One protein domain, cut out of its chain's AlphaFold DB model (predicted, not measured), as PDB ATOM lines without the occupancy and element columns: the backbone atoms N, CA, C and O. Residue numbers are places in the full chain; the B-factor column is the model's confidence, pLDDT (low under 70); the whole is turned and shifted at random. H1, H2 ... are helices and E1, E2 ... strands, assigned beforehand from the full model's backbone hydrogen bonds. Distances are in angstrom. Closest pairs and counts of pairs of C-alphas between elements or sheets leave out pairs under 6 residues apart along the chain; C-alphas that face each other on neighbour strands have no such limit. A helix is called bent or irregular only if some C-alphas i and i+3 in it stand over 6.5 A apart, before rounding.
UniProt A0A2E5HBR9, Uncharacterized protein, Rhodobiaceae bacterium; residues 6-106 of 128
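What this domain is: This is residues 6 to 106 of the 128 residues of an uncharacterized protein of Rhodobiaceae bacterium (UniProt A0A2E5HBR9). A long, strongly twisted sheet of four strands, with the hairpin E5 and E6 as its longest part, stretches between two ends: H1 lies beyond one, while H2, H3 and the small hairpin E3 and E4 gather loosely at the other. The printed part has 101 residues with three named helices and six named strands, in the order E1 H1 E2 H2 E3 E4 E5 E6 H3, a mixed class. The large sheet runs E2 E1 E6 E5, antiparallel throughout; the whole is loose, with a radius of gyration of the C-alphas of 18.5 A and spans of 57 by 34 by 24 A.

Where its parts are: Find C-alpha 6 at (117.865, 145.649, 156.753); from there E1 runs to residue 11. Next come H1, residues 14 to 24, irregular with C-alphas 20 and 23 at 9.4 A, and E2, residues 34 to 38. H2, residues 42 to 54, spans 18.7 A. After E3, residues 58 to 60, and E4, residues 63 to 67, E5 spans 25.3 A over residues 70 to 78 and E6 26.4 A over 84 to 92. H3, residues 94 to 104, ends at C-alpha 104, (145.111, 150.615, 154.076).

How they stand to each other: Within hydrogen-bond range look for N 73 and O 89, 2.9 A, in hairpin E5 and E6; N 7 and O 88, 2.8 A, between E1 and E6; N 10 and O 35, 2.8 A, between E2 and E1; and N 58 and O 67, 2.8 A, in hairpin E3 and E4. E4 runs on into E5 at 64 degrees. H2 only grazes the large sheet, with residues 47 to 52. H2 and H3 are close but not clearly touching, the closest C-alphas being Lys 54 and Ile 100, 6.3 A. H1 is not on the sheet, with 2 pairs of C-alphas within 10 A; H3 is only just not on it, with 4. Each O i to N i+4 pair is within range in H2 and H3, but 5 of 7 in H1.

The domain as a whole: The C-alphas of Ser 28 and Gly 106 are farthest apart, 58.7 A. The printed part has no cut, and no link is long. Residue 106 alone has pLDDT under 70.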
ATOM      1  N   ASN A   6     118.893 146.335 155.981       93.50
ATOM      2  CA  ASN A   6     117.865 145.649 156.753       93.50
ATOM      3  C   ASN A   6     117.024 144.740 155.851       93.50
ATOM      4  O   ASN A   6     116.501 145.168 154.824       93.50
ATOM      5  N   LEU A   7     116.885 143.488 156.268       94.12
ATOM      6  CA  LEU A   7     115.993 142.492 155.701       94.12
ATOM      7  C   LEU A   7     114.850 142.257 156.688       94.12
ATOM      8  O   LEU A   7     115.074 141.855 157.826       94.12
ATOM      9  N   ALA A   8     113.617 142.459 156.236       92.94
ATOM     10  CA  ALA A   8     112.431 142.145 157.020       92.94
ATOM     11  C   ALA A   8     111.842 140.805 156.560       92.94
ATOM     12  O   ALA A   8     111.322 140.713 155.451       92.94
ATOM     13  N   LEU A   9     111.918 139.778 157.409       93.25
ATOM     14  CA  LEU A   9     111.341 138.456 157.174       93.25
ATOM     15  C   LEU A   9     109.993 138.320 157.879       93.25
ATOM     16  O   LEU A   9     109.904 138.337 159.107       93.25
ATOM     17  N   PHE A  10     108.943 138.123 157.098       91.50
ATOM     18  CA  PHE A  10     107.594 137.864 157.578       91.50
ATOM     19  C   PHE A  10     107.286 136.379 157.464       91.50
ATOM     20  O   PHE A  10     107.784 135.701 156.568       91.50
ATOM     21  N   LYS A  11     106.432 135.872 158.355       89.75
ATOM     22  CA  LYS A  11     105.892 134.522 158.206       89.75
ATOM     23  C   LYS A  11     105.002 134.477 156.961       89.75
ATOM     24  O   LYS A  11     104.052 135.250 156.853       89.75
ATOM     25  N   SER A  12     105.301 133.565 156.048       85.69
ATOM     26  CA  SER A  12     104.501 133.342 154.848       85.69
ATOM     27  C   SER A  12     103.154 132.728 155.227       85.69
ATOM     28  O   SER A  12     103.087 131.774 156.005       85.69
ATOM     29  N   THR A  13     102.073 133.262 154.662       84.50
ATOM     30  CA  THR A  13     100.730 132.679 154.765       84.50
ATOM     31  C   THR A  13     100.401 131.899 153.496       84.50
ATOM     32  O   THR A  13     100.966 132.166 152.434       84.50
ATOM     33  N   GLU A  14      99.458 130.956 153.567       83.69
ATOM     34  CA  GLU A  14      98.973 130.257 152.366       83.69
ATOM     35  C   GLU A  14      98.440 131.230 151.312       83.69
ATOM     36  O   GLU A  14      98.666 131.050 150.122       83.69
ATOM     37  N   GLU A  15      97.768 132.293 151.747       82.94
ATOM     38  CA  GLU A  15      97.243 133.338 150.872       82.94
ATOM     39  C   GLU A  15      98.368 134.142 150.200       82.94
ATOM     40  O   GLU A  15      98.318 134.400 148.996       82.94
ATOM     41  N   GLY A  16      99.438 134.457 150.942       82.88
ATOM     42  CA  GLY A  16     100.648 135.067 150.393       82.88
ATOM     43  C   GLY A  16     101.349 134.162 149.379       82.88
ATOM     44  O   GLY A  16     101.736 134.624 148.305       82.88
ATOM     45  N   ASN A  17     101.432 132.861 149.664       84.62
ATOM     46  CA  ASN A  17     102.001 131.875 148.747       84.62
ATOM     47  C   ASN A  17     101.146 131.725 147.481       84.62
ATOM     48  O   ASN A  17     101.688 131.739 146.380       84.62
ATOM     49  N   LYS A  18      99.815 131.664 147.599       86.25
ATOM     50  CA  LYS A  18      98.902 131.660 146.443       86.25
ATOM     51  C   LYS A  18      99.090 132.900 145.577       86.25
ATOM     52  O   LYS A  18      99.156 132.788 144.360       86.25
ATOM     53  N   LYS A  19      99.245 134.074 146.194       86.38
ATOM     54  CA  LYS A  19      99.496 135.329 145.473       86.38
ATOM     55  C   LYS A  19     100.856 135.345 144.767       86.38
ATOM     56  O   LYS A  19     100.951 135.873 143.666       86.38
ATOM     57  N   PHE A  20     101.897 134.793 145.391       84.19
ATOM     58  CA  PHE A  20     103.253 134.788 144.836       84.19
ATOM     59  C   PHE A  20     103.440 133.738 143.732       84.19
ATOM     60  O   PHE A  20     104.045 134.025 142.702       84.19
ATOM     61  N   TYR A  21     102.918 132.525 143.933       85.81
ATOM     62  CA  TYR A  21     103.083 131.405 143.003       85.81
ATOM     63  C   TYR A  21     101.953 131.293 141.966       85.81
ATOM     64  O   TYR A  21     102.147 130.625 140.949       85.81
ATOM     65  N   GLY A  22     100.808 131.949 142.185       89.00
ATOM     66  CA  GLY A  22      99.681 131.991 141.251       89.00
ATOM     67  C   GLY A  22      99.236 130.593 140.824       89.00
ATOM     68  O   GLY A  22      99.050 129.708 141.658       89.00
ATOM     69  N   ASP A  23      99.161 130.373 139.513       89.44
ATOM     70  CA  ASP A  23      98.768 129.093 138.905       89.44
ATOM     71  C   ASP A  23      99.724 127.929 139.227       89.44
ATOM     72  O   ASP A  23      99.386 126.766 139.022       89.44
ATOM     73  N   LYS A  24     100.929 128.216 139.739       90.06
ATOM     74  CA  LYS A  24     101.902 127.202 140.181       90.06
ATOM     75  C   LYS A  24     101.746 126.830 141.658       90.06
ATOM     76  O   LYS A  24     102.572 126.070 142.173       90.06
ATOM     77  N   TYR A  25     100.752 127.386 142.353       89.00
ATOM     78  CA  TYR A  25     100.481 127.038 143.740       89.00
ATOM     79  C   TYR A  25      99.936 125.609 143.849       89.00
ATOM     80  O   TYR A  25      98.921 125.259 143.255       89.00
ATOM     81  N   ASP A  26     100.609 124.803 144.654       89.06
ATOM     82  CA  ASP A  26     100.306 123.416 144.949       89.06
ATOM     83  C   ASP A  26     100.411 123.230 146.473       89.06
ATOM     84  O   ASP A  26     101.517 123.269 147.019       89.06
ATOM     85  N   PRO A  27      99.285 123.039 147.180       84.88
ATOM     86  CA  PRO A  27      99.264 122.934 148.637       84.88
ATOM     87  C   PRO A  27     100.027 121.714 149.176       84.88
ATOM     88  O   PRO A  27     100.310 121.663 150.370       84.88
ATOM     89  N   SER A  28     100.375 120.739 148.331       88.75
ATOM     90  CA  SER A  28     101.176 119.579 148.729       88.75
ATOM     91  C   SER A  28     102.686 119.846 148.714       88.75
ATOM     92  O   SER A  28     103.457 118.980 149.131       88.75
ATOM     93  N   LYS A  29     103.140 121.025 148.258       89.06
ATOM     94  CA  LYS A  29     104.567 121.377 148.203       89.06
ATOM     95  C   LYS A  29     105.030 122.162 149.435       89.06
ATOM     96  O   LYS A  29     104.308 123.029 149.926       89.06
ATOM     97  N   PRO A  30     106.266 121.924 149.918       86.00
ATOM     98  CA  PRO A  30     106.846 122.733 150.982       86.00
ATOM     99  C   PRO A  30     107.223 124.126 150.450       86.00
ATOM    100  O   PRO A  30     108.108 124.261 149.604       86.00
ATOM    101  N   TYR A  31     106.564 125.166 150.964       87.62
ATOM    102  CA  TYR A  31     106.878 126.568 150.671       87.62
ATOM    103  C   TYR A  31     107.758 127.205 151.757       87.62
ATOM    104  O   TYR A  31     107.672 126.802 152.921       87.62
ATOM    105  N   PRO A  32     108.567 128.232 151.424       88.50
ATOM    106  CA  PRO A  32     109.342 128.972 152.415       88.50
ATOM    107  C   PRO A  32     108.447 129.553 153.515       88.50
ATOM    108  O   PRO A  32     107.525 130.323 153.243       88.50
ATOM    109  N   GLN A  33     108.735 129.199 154.770       88.50
ATOM    110  CA  GLN A  33     107.939 129.632 155.926       88.50
ATOM    111  C   GLN A  33     108.139 131.105 156.281       88.50
ATOM    112  O   GLN A  33     107.256 131.708 156.887       88.50
ATOM    113  N   TYR A  34     109.284 131.674 155.907       90.12
ATOM    114  CA  TYR A  34     109.596 133.082 156.081       90.12
ATOM    115  C   TYR A  34     110.071 133.658 154.758       90.12
ATOM    116  O   TYR A  34     110.909 133.062 154.082       90.12
ATOM    117  N   THR A  35     109.534 134.812 154.395       87.94
ATOM    118  CA  THR A  35     109.889 135.520 153.167       87.94
ATOM    119  C   THR A  35     110.056 137.000 153.452       87.94
ATOM    120  O   THR A  35     109.449 137.559 154.366       87.94
ATOM    121  N   GLY A  36     110.929 137.636 152.686       88.12
ATOM    122  CA  GLY A  36     111.246 139.037 152.862       88.12
ATOM    123  C   GLY A  36     112.107 139.556 151.737       88.12
ATOM    124  O   GLY A  36     112.675 138.789 150.958       88.12
ATOM    125  N   ASN A  37     112.212 140.875 151.672       86.12
ATOM    126  CA  ASN A  37     113.049 141.558 150.705       86.12
ATOM    127  C   ASN A  37     114.050 142.429 151.448       86.12
ATOM    128  O   ASN A  37     113.721 143.077 152.443       86.12
ATOM    129  N   ILE A  38     115.269 142.437 150.932       91.69
ATOM    130  CA  ILE A  38     116.294 143.399 151.296       91.69
ATOM    131  C   ILE A  38     116.333 144.470 150.212       91.69
ATOM    132  O   ILE A  38     116.188 144.170 149.025       91.69
ATOM    133  N   GLN A  39     116.494 145.720 150.624       90.31
ATOM    134  CA  GLN A  39     116.667 146.843 149.715       90.31
ATOM    135  C   GLN A  39     118.034 147.456 149.973       90.31
ATOM    136  O   GLN A  39     118.410 147.676 151.124       90.31
ATOM    137  N   PHE A  40     118.759 147.719 148.894       92.38
ATOM    138  CA  PHE A  40     120.050 148.388 148.932       92.38
ATOM    139  C   PHE A  40     119.890 149.782 148.339       92.38
ATOM    140  O   PHE A  40     119.310 149.927 147.260       92.38
ATOM    141  N   THR A  41     120.415 150.801 149.016       94.62
ATOM    142  CA  THR A  41     120.651 152.084 148.350       94.62
ATOM    143  C   THR A  41     121.882 151.973 147.453       94.62
ATOM    144  O   THR A  41     122.741 151.115 147.667       94.62
ATOM    145  N   GLU A  42     122.009 152.861 146.468       95.38
ATOM    146  CA  GLU A  42     123.205 152.920 145.617       95.38
ATOM    147  C   GLU A  42     124.493 153.054 146.450       95.38
ATOM    148  O   GLU A  42     125.481 152.362 146.209       95.38
ATOM    149  N   MET A  43     124.447 153.861 147.512       94.94
ATOM    150  CA  MET A  43     125.566 154.015 148.440       94.94
ATOM    151  C   MET A  43     125.877 152.734 149.219       94.94
ATOM    152  O   MET A  43     127.050 152.456 149.467       94.94
ATOM    153  N   ASP A  44     124.872 151.946 149.606       95.25
ATOM    154  CA  ASP A  44     125.104 150.668 150.291       95.25
ATOM    155  C   ASP A  44     125.801 149.668 149.373       95.25
ATOM    156  O   ASP A  44     126.709 148.970 149.820       95.25
ATOM    157  N   ILE A  45     125.431 149.644 148.086       94.88
ATOM    158  CA  ILE A  45     126.080 148.793 147.081       94.88
ATOM    159  C   ILE A  45     127.564 149.141 146.994       94.88
ATOM    160  O   ILE A  45     128.406 148.259 147.152       94.88
ATOM    161  N   ILE A  46     127.888 150.425 146.806       96.38
ATOM    162  CA  ILE A  46     129.277 150.888 146.690       96.38
ATOM    163  C   ILE A  46     130.079 150.480 147.929       96.38
ATOM    164  O   ILE A  46     131.154 149.895 147.811       96.38
ATOM    165  N   LYS A  47     129.546 150.735 149.127       96.12
ATOM    166  CA  LYS A  47     130.244 150.425 150.382       96.12
ATOM    167  C   LYS A  47     130.405 148.926 150.623       96.12
ATOM    168  O   LYS A  47     131.439 148.530 151.158       96.12
ATOM    169  N   MET A  48     129.408 148.118 150.259       95.69
ATOM    170  CA  MET A  48     129.469 146.662 150.378       95.69
ATOM    171  C   MET A  48     130.507 146.082 149.420       95.69
ATOM    172  O   MET A  48     131.336 145.282 149.839       95.69
ATOM    173  N   VAL A  49     130.507 146.516 148.159       95.69
ATOM    174  CA  VAL A  49     131.498 146.074 147.170       95.69
ATOM    175  C   VAL A  49     132.905 146.485 147.596       95.69
ATOM    176  O   VAL A  49     133.803 145.653 147.556       95.69
ATOM    177  N   GLU A  50     133.095 147.718 148.073       95.38
ATOM    178  CA  GLU A  50     134.390 148.181 148.585       95.38
ATOM    179  C   GLU A  50     134.888 147.307 149.749       95.38
ATOM    180  O   GLU A  50     136.050 146.909 149.774       95.38
ATOM    181  N   TYR A  51     134.004 146.970 150.692       96.44
ATOM    182  CA  TYR A  51     134.328 146.068 151.796       96.44
ATOM    183  C   TYR A  51     134.732 144.674 151.296       96.44
ATOM    184  O   TYR A  51     135.779 144.165 151.686       96.44
ATOM    185  N   LEU A  52     133.939 144.075 150.402       95.31
ATOM    186  CA  LEU A  52     134.197 142.733 149.872       95.31
ATOM    187  C   LEU A  52     135.477 142.664 149.030       95.31
ATOM    188  O   LEU A  52     136.163 141.651 149.062       95.31
ATOM    189  N   GLN A  53     135.804 143.725 148.288       94.75
ATOM    190  CA  GLN A  53     137.022 143.788 147.476       94.75
ATOM    191  C   GLN A  53     138.293 143.924 148.316       94.75
ATOM    192  O   GLN A  53     139.345 143.444 147.901       94.75
ATOM    193  N   LYS A  54     138.208 144.599 149.466       94.69
ATOM    194  CA  LYS A  54     139.356 144.833 150.350       94.69
ATOM    195  C   LYS A  54     139.534 143.753 151.414       94.69
ATOM    196  O   LYS A  54     140.625 143.616 151.957       94.69
ATOM    197  N   ALA A  55     138.480 143.011 151.739       94.12
ATOM    198  CA  ALA A  55     138.545 141.938 152.715       94.12
ATOM    199  C   ALA A  55     139.434 140.788 152.225       94.12
ATOM    200  O   ALA A  55     139.287 140.308 151.102       94.12
ATOM    201  N   THR A  56     140.307 140.297 153.102       93.25
ATOM    202  CA  THR A  56     141.050 139.055 152.870       93.25
ATOM    203  C   THR A  56     140.136 137.866 153.173       93.25
ATOM    204  O   THR A  56     139.679 137.754 154.312       93.25
ATOM    205  N   PRO A  57     139.856 136.969 152.208       94.00
ATOM    206  CA  PRO A  57     139.021 135.800 152.464       94.00
ATOM    207  C   PRO A  57     139.669 134.845 153.473       94.00
ATOM    208  O   PRO A  57     140.835 134.471 153.332       94.00
ATOM    209  N   GLU A  58     138.896 134.402 154.460       91.12
ATOM    210  CA  GLU A  58     139.308 133.417 155.458       91.12
ATOM    211  C   GLU A  58     138.922 132.010 154.998       91.12
ATOM    212  O   GLU A  58     137.798 131.771 154.557       91.12
ATOM    213  N   ARG A  59     139.848 131.054 155.101       92.31
ATOM    214  CA  ARG A  59     139.563 129.647 154.789       92.31
ATOM    215  C   ARG A  59     139.085 128.934 156.043       92.31
ATOM    216  O   ARG A  59     139.755 128.977 157.072       92.31
ATOM    217  N   THR A  60     137.947 128.263 155.938       88.69
ATOM    218  CA  THR A  60     137.350 127.483 157.030       88.69
ATOM    219  C   THR A  60     137.021 126.077 156.544       88.69
ATOM    220  O   THR A  60     136.967 125.842 155.337       88.69
ATOM    221  N   ASP A  61     136.736 125.155 157.460       90.62
ATOM    222  CA  ASP A  61     136.330 123.786 157.102       90.62
ATOM    223  C   ASP A  61     135.051 123.749 156.246       90.62
ATOM    224  O   ASP A  61     134.856 122.835 155.449       90.62
ATOM    225  N   PHE A  62     134.187 124.760 156.387       88.00
ATOM    226  CA  PHE A  62     132.956 124.902 155.606       88.00
ATOM    227  C   PHE A  62     133.175 125.606 154.259       88.00
ATOM    228  O   PHE A  62     132.383 125.406 153.342       88.00
ATOM    229  N   HIS A  63     134.234 126.415 154.150       90.62
ATOM    230  CA  HIS A  63     134.575 127.228 152.978       90.62
ATOM    231  C   HIS A  63     136.086 127.166 152.693       90.62
ATOM    232  O   HIS A  63     136.817 128.124 152.989       90.62
ATOM    233  N   PRO A  64     136.592 126.041 152.153       91.44
ATOM    234  CA  PRO A  64     138.012 125.874 151.838       91.44
ATOM    235  C   PRO A  64     138.502 126.813 150.723       91.44
ATOM    236  O   PRO A  64     139.691 127.135 150.659       91.44
ATOM    237  N   GLU A  65     137.598 127.279 149.860       93.31
ATOM    238  CA  GLU A  65     137.841 128.276 148.813       93.31
ATOM    239  C   GLU A  65     138.124 129.686 149.359       93.31
ATOM    240  O   GLU A  65     138.708 130.509 148.653       93.31
ATOM    241  N   GLY A  66     137.779 129.937 150.624       92.88
ATOM    242  CA  GLY A  66     137.867 131.240 151.274       92.88
ATOM    243  C   GLY A  66     136.539 131.996 151.242       92.88
ATOM    244  O   GLY A  66     135.859 132.048 150.220       92.88
ATOM    245  N   SER A  67     136.174 132.617 152.361       93.88
ATOM    246  CA  SER A  67     134.956 133.415 152.488       93.88
ATOM    247  C   SER A  67     135.213 134.730 153.222       93.88
ATOM    248  O   SER A  67     136.138 134.860 154.019       93.88
ATOM    249  N   VAL A  68     134.395 135.740 152.923       94.38
ATOM    250  CA  VAL A  68     134.410 137.023 153.635       94.38
ATOM    251  C   VAL A  68     133.236 137.051 154.599       94.38
ATOM    252  O   VAL A  68     132.083 136.874 154.198       94.38
ATOM    253  N   THR A  69     133.522 137.302 155.870       94.12
ATOM    254  CA  THR A  69     132.495 137.343 156.911       94.12
ATOM    255  C   THR A  69     131.706 138.650 156.846       94.12
ATOM    256  O   THR A  69     132.269 139.739 156.735       94.12
ATOM    257  N   VAL A  70     130.379 138.554 156.953       95.12
ATOM    258  CA  VAL A  70     129.461 139.687 157.142       95.12
ATOM    259  C   VAL A  70     128.668 139.424 158.413       95.12
ATOM    260  O   VAL A  70     128.147 138.328 158.620       95.12
ATOM    261  N   LYS A  71     128.567 140.427 159.281       95.75
ATOM    262  CA  LYS A  71     127.837 140.307 160.537       95.75
ATOM    263  C   LYS A  71     126.339 140.417 160.281       95.75
ATOM    264  O   LYS A  71     125.877 141.377 159.671       95.75
ATOM    265  N   ALA A  72     125.577 139.478 160.835       95.88
ATOM    266  CA  ALA A  72     124.122 139.537 160.884       95.88
ATOM    267  C   ALA A  72     123.639 139.703 162.333       95.88
ATOM    268  O   ALA A  72     124.139 139.050 163.247       95.88
ATOM    269  N   SER A  73     122.648 140.564 162.554       94.94
ATOM    270  CA  SER A  73     121.944 140.692 163.837       94.94
ATOM    271  C   SER A  73     120.443 140.724 163.599       94.94
ATOM    272  O   SER A  73     120.001 141.332 162.631       94.94
ATOM    273  N   ALA A  74     119.656 140.061 164.444       94.62
ATOM    274  CA  ALA A  74     118.224 139.906 164.221       94.62
ATOM    275  C   ALA A  74     117.402 140.356 165.434       94.62
ATOM    276  O   ALA A  74     117.777 140.101 166.576       94.62
ATOM    277  N   TYR A  75     116.265 140.997 165.166       93.12
ATOM    278  CA  TYR A  75     115.321 141.490 166.168       93.12
ATOM    279  C   TYR A  75     113.898 141.105 165.777       93.12
ATOM    280  O   TYR A  75     113.534 141.201 164.606       93.12
ATOM    281  N   VAL A  76     113.074 140.708 166.743       94.06
ATOM    282  CA  VAL A  76     111.638 140.507 166.509       94.06
ATOM    283  C   VAL A  76     110.935 141.854 166.657       94.06
ATOM    284  O   VAL A  76     111.003 142.470 167.716       94.06
ATOM    285  N   ASN A  77     110.267 142.301 165.596       93.00
ATOM    286  CA  ASN A  77     109.561 143.576 165.534       93.00
ATOM    287  C   ASN A  77     108.094 143.372 165.143       93.00
ATOM    288  O   ASN A  77     107.718 142.346 164.580       93.00
ATOM    289  N   THR A  78     107.273 144.393 165.388       92.56
ATOM    290  CA  THR A  78     105.870 144.439 164.961       92.56
ATOM    291  C   THR A  78     105.690 145.562 163.949       92.56
ATOM    292  O   THR A  78     106.061 146.708 164.194       92.56
ATOM    293  N   SER A  79     105.153 145.231 162.779       87.69
ATOM    294  CA  SER A  79     104.863 146.190 161.711       87.69
ATOM    295  C   SER A  79     103.698 147.111 162.087       87.69
ATOM    296  O   SER A  79     102.928 146.830 163.004       87.69
ATOM    297  N   LYS A  80     103.512 148.204 161.336       87.75
ATOM    298  CA  LYS A  80     102.397 149.147 161.555       87.75
ATOM    299  C   LYS A  80     101.014 148.493 161.432       87.75
ATOM    300  O   LYS A  80     100.063 148.990 162.019       87.75
ATOM    301  N   SER A  81     100.904 147.391 160.690       84.81
ATOM    302  CA  SER A  81      99.679 146.594 160.555       84.81
ATOM    303  C   SER A  81      99.495 145.556 161.671       84.81
ATOM    304  O   SER A  81      98.550 144.777 161.621       84.81
ATOM    305  N   GLY A  82     100.385 145.514 162.670       87.44
ATOM    306  CA  GLY A  82     100.321 144.579 163.797       87.44
ATOM    307  C   GLY A  82     100.956 143.210 163.532       87.44
ATOM    308  O   GLY A  82     100.993 142.371 164.429       87.44
ATOM    309  N   LEU A  83     101.489 142.965 162.330       87.25
ATOM    310  CA  LEU A  83     102.150 141.699 162.003       87.25
ATOM    311  C   LEU A  83     103.569 141.659 162.568       87.25
ATOM    312  O   LEU A  83     104.347 142.587 162.331       87.25
ATOM    313  N   GLN A  84     103.908 140.572 163.260       92.31
ATOM    314  CA  GLN A  84     105.269 140.308 163.727       92.31
ATOM    315  C   GLN A  84     106.181 139.891 162.568       92.31
ATOM    316  O   GLN A  84     105.761 139.169 161.661       92.31
ATOM    317  N   TYR A  85     107.435 140.330 162.617       92.38
ATOM    318  CA  TYR A  85     108.457 140.018 161.626       92.38
ATOM    319  C   TYR A  85     109.851 139.992 162.252       92.38
ATOM    320  O   TYR A  85     110.106 140.639 163.269       92.38
ATOM    321  N   LEU A  86     110.763 139.244 161.635       94.38
ATOM    322  CA  LEU A  86     112.169 139.206 162.011       94.38
ATOM    323  C   LEU A  86     112.937 140.240 161.181       94.38
ATOM    324  O   LEU A  86     113.029 140.141 159.961       94.38
ATOM    325  N   SER A  87     113.470 141.249 161.852       93.38
ATOM    326  CA  SER A  87     114.289 142.319 161.292       93.38
ATOM    327  C   SER A  87     115.762 141.933 161.387       93.38
ATOM    328  O   SER A  87     116.319 141.935 162.482       93.38
ATOM    329  N   ILE A  88     116.390 141.596 160.263       95.62
ATOM    330  CA  ILE A  88     117.798 141.199 160.173       95.62
ATOM    331  C   ILE A  88     118.614 142.367 159.624       95.62
ATOM    332  O   ILE A  88     118.388 142.811 158.506       95.62
ATOM    333  N   ASN A  89     119.587 142.851 160.386       94.75
ATOM    334  CA  ASN A  89     120.574 143.822 159.931       94.75
ATOM    335  C   ASN A  89     121.843 143.102 159.488       94.75
ATOM    336  O   ASN A  89     122.373 142.289 160.250       94.75
ATOM    337  N   LEU A  90     122.349 143.459 158.311       95.81
ATOM    338  CA  LEU A  90     123.663 143.051 157.825       95.81
ATOM    339  C   LEU A  90     124.612 144.247 157.865       95.81
ATOM    340  O   LEU A  90     124.271 145.336 157.397       95.81
ATOM    341  N   GLU A  91     125.790 144.025 158.432       96.00
ATOM    342  CA  GLU A  91     126.838 145.022 158.651       96.00
ATOM    343  C   GLU A  91     128.209 144.374 158.371       96.00
ATOM    344  O   GLU A  91     128.343 143.153 158.513       96.00
ATOM    345  N   PRO A  92     129.248 145.149 158.010       96.31
ATOM    346  CA  PRO A  92     130.619 144.647 157.983       96.31
ATOM    347  C   PRO A  92     130.996 143.952 159.292       96.31
ATOM    348  O   PRO A  92     130.626 144.407 160.380       96.31
ATOM    349  N   ASP A  93     131.767 142.870 159.198       96.00
ATOM    350  CA  ASP A  93     132.357 142.276 160.389       96.00
ATOM    351  C   ASP A  93     133.453 143.193 160.951       96.00
ATOM    352  O   ASP A  93     134.272 143.744 160.216       96.00
ATOM    353  N   TYR A  94     133.468 143.357 162.274       94.00
ATOM    354  CA  TYR A  94     134.375 144.291 162.936       94.00
ATOM    355  C   TYR A  94     135.844 143.906 162.742       94.00
ATOM    356  O   TYR A  94     136.669 144.780 162.484       94.00
ATOM    357  N   LYS A  95     136.178 142.613 162.853       93.62
ATOM    358  CA  LYS A  95     137.568 142.150 162.738       93.62
ATOM    359  C   LYS A  95     138.076 142.357 161.320       93.62
ATOM    360  O   LYS A  95     139.147 142.923 161.133       93.62
ATOM    361  N   THR A  96     137.254 141.985 160.342       94.00
ATOM    362  CA  THR A  96     137.566 142.185 158.923       94.00
ATOM    363  C   THR A  96     137.747 143.671 158.610       94.00
ATOM    364  O   THR A  96     138.719 144.068 157.974       94.00
ATOM    365  N   LEU A  97     136.850 144.525 159.112       93.69
ATOM    366  CA  LEU A  97     136.915 145.966 158.886       93.69
ATOM    367  C   LEU A  97     138.153 146.615 159.529       93.69
ATOM    368  O   LEU A  97     138.707 147.548 158.951       93.69
ATOM    369  N   MET A  98     138.608 146.131 160.690       93.50
ATOM    370  CA  MET A  98     139.857 146.597 161.304       93.50
ATOM    371  C   MET A  98     141.090 146.126 160.535       93.50
ATOM    372  O   MET A  98     141.952 146.949 160.244       93.50
ATOM    373  N   ALA A  99     141.131 144.862 160.109       93.06
ATOM    374  CA  ALA A  99     142.232 144.343 159.296       93.06
ATOM    375  C   ALA A  99     142.403 145.126 157.978       93.06
ATOM    376  O   ALA A  99     143.523 145.461 157.583       93.06
ATOM    377  N   ILE A 100     141.290 145.494 157.328       93.00
ATOM    378  CA  ILE A 100     141.317 146.365 156.144       93.00
ATOM    379  C   ILE A 100     141.886 147.747 156.494       93.00
ATOM    380  O   ILE A 100     142.750 148.247 155.780       93.00
ATOM    381  N   LYS A 101     141.434 148.366 157.594       91.88
ATOM    382  CA  LYS A 101     141.914 149.693 158.024       91.88
ATOM    383  C   LYS A 101     143.415 149.695 158.333       91.88
ATOM    384  O   LYS A 101     144.098 150.653 157.975       91.88
ATOM    385  N   GLU A 102     143.926 148.645 158.969       91.00
ATOM    386  CA  GLU A 102     145.355 148.488 159.277       91.00
ATOM    387  C   GLU A 102     146.195 148.339 158.001       91.00
ATOM    388  O   GLU A 102     147.228 149.000 157.858       91.00
ATOM    389  N   THR A 103     145.700 147.556 157.038       88.88
ATOM    390  CA  THR A 103     146.345 147.351 155.731       88.88
ATOM    391  C   THR A 103     146.361 148.638 154.900       88.88
ATOM    392  O   THR A 103     147.413 149.032 154.399       88.88
ATOM    393  N   ASP A 104     145.228 149.344 154.809       85.12
ATOM    394  CA  ASP A 104     145.111 150.615 154.076       85.12
ATOM    395  C   ASP A 104     145.964 151.732 154.711       85.12
ATOM    396  O   ASP A 104     146.428 152.635 154.014       85.12
ATOM    397  N   SER A 105     146.209 151.671 156.024       80.62
ATOM    398  CA  SER A 105     147.061 152.634 156.741       80.62
ATOM    399  C   SER A 105     148.561 152.319 156.632       80.62
ATOM    400  O   SER A 105     149.375 153.033 157.218       80.62
ATOM    401  N   GLY A 106     148.946 151.262 155.904       64.88
ATOM    402  CA  GLY A 106     150.342 150.838 155.753       64.88
ATOM    403  C   GLY A 106     150.961 150.282 157.037       64.88
ATOM    404  O   GLY A 106     152.184 150.192 157.145       64.88
TER     405      GLY A 106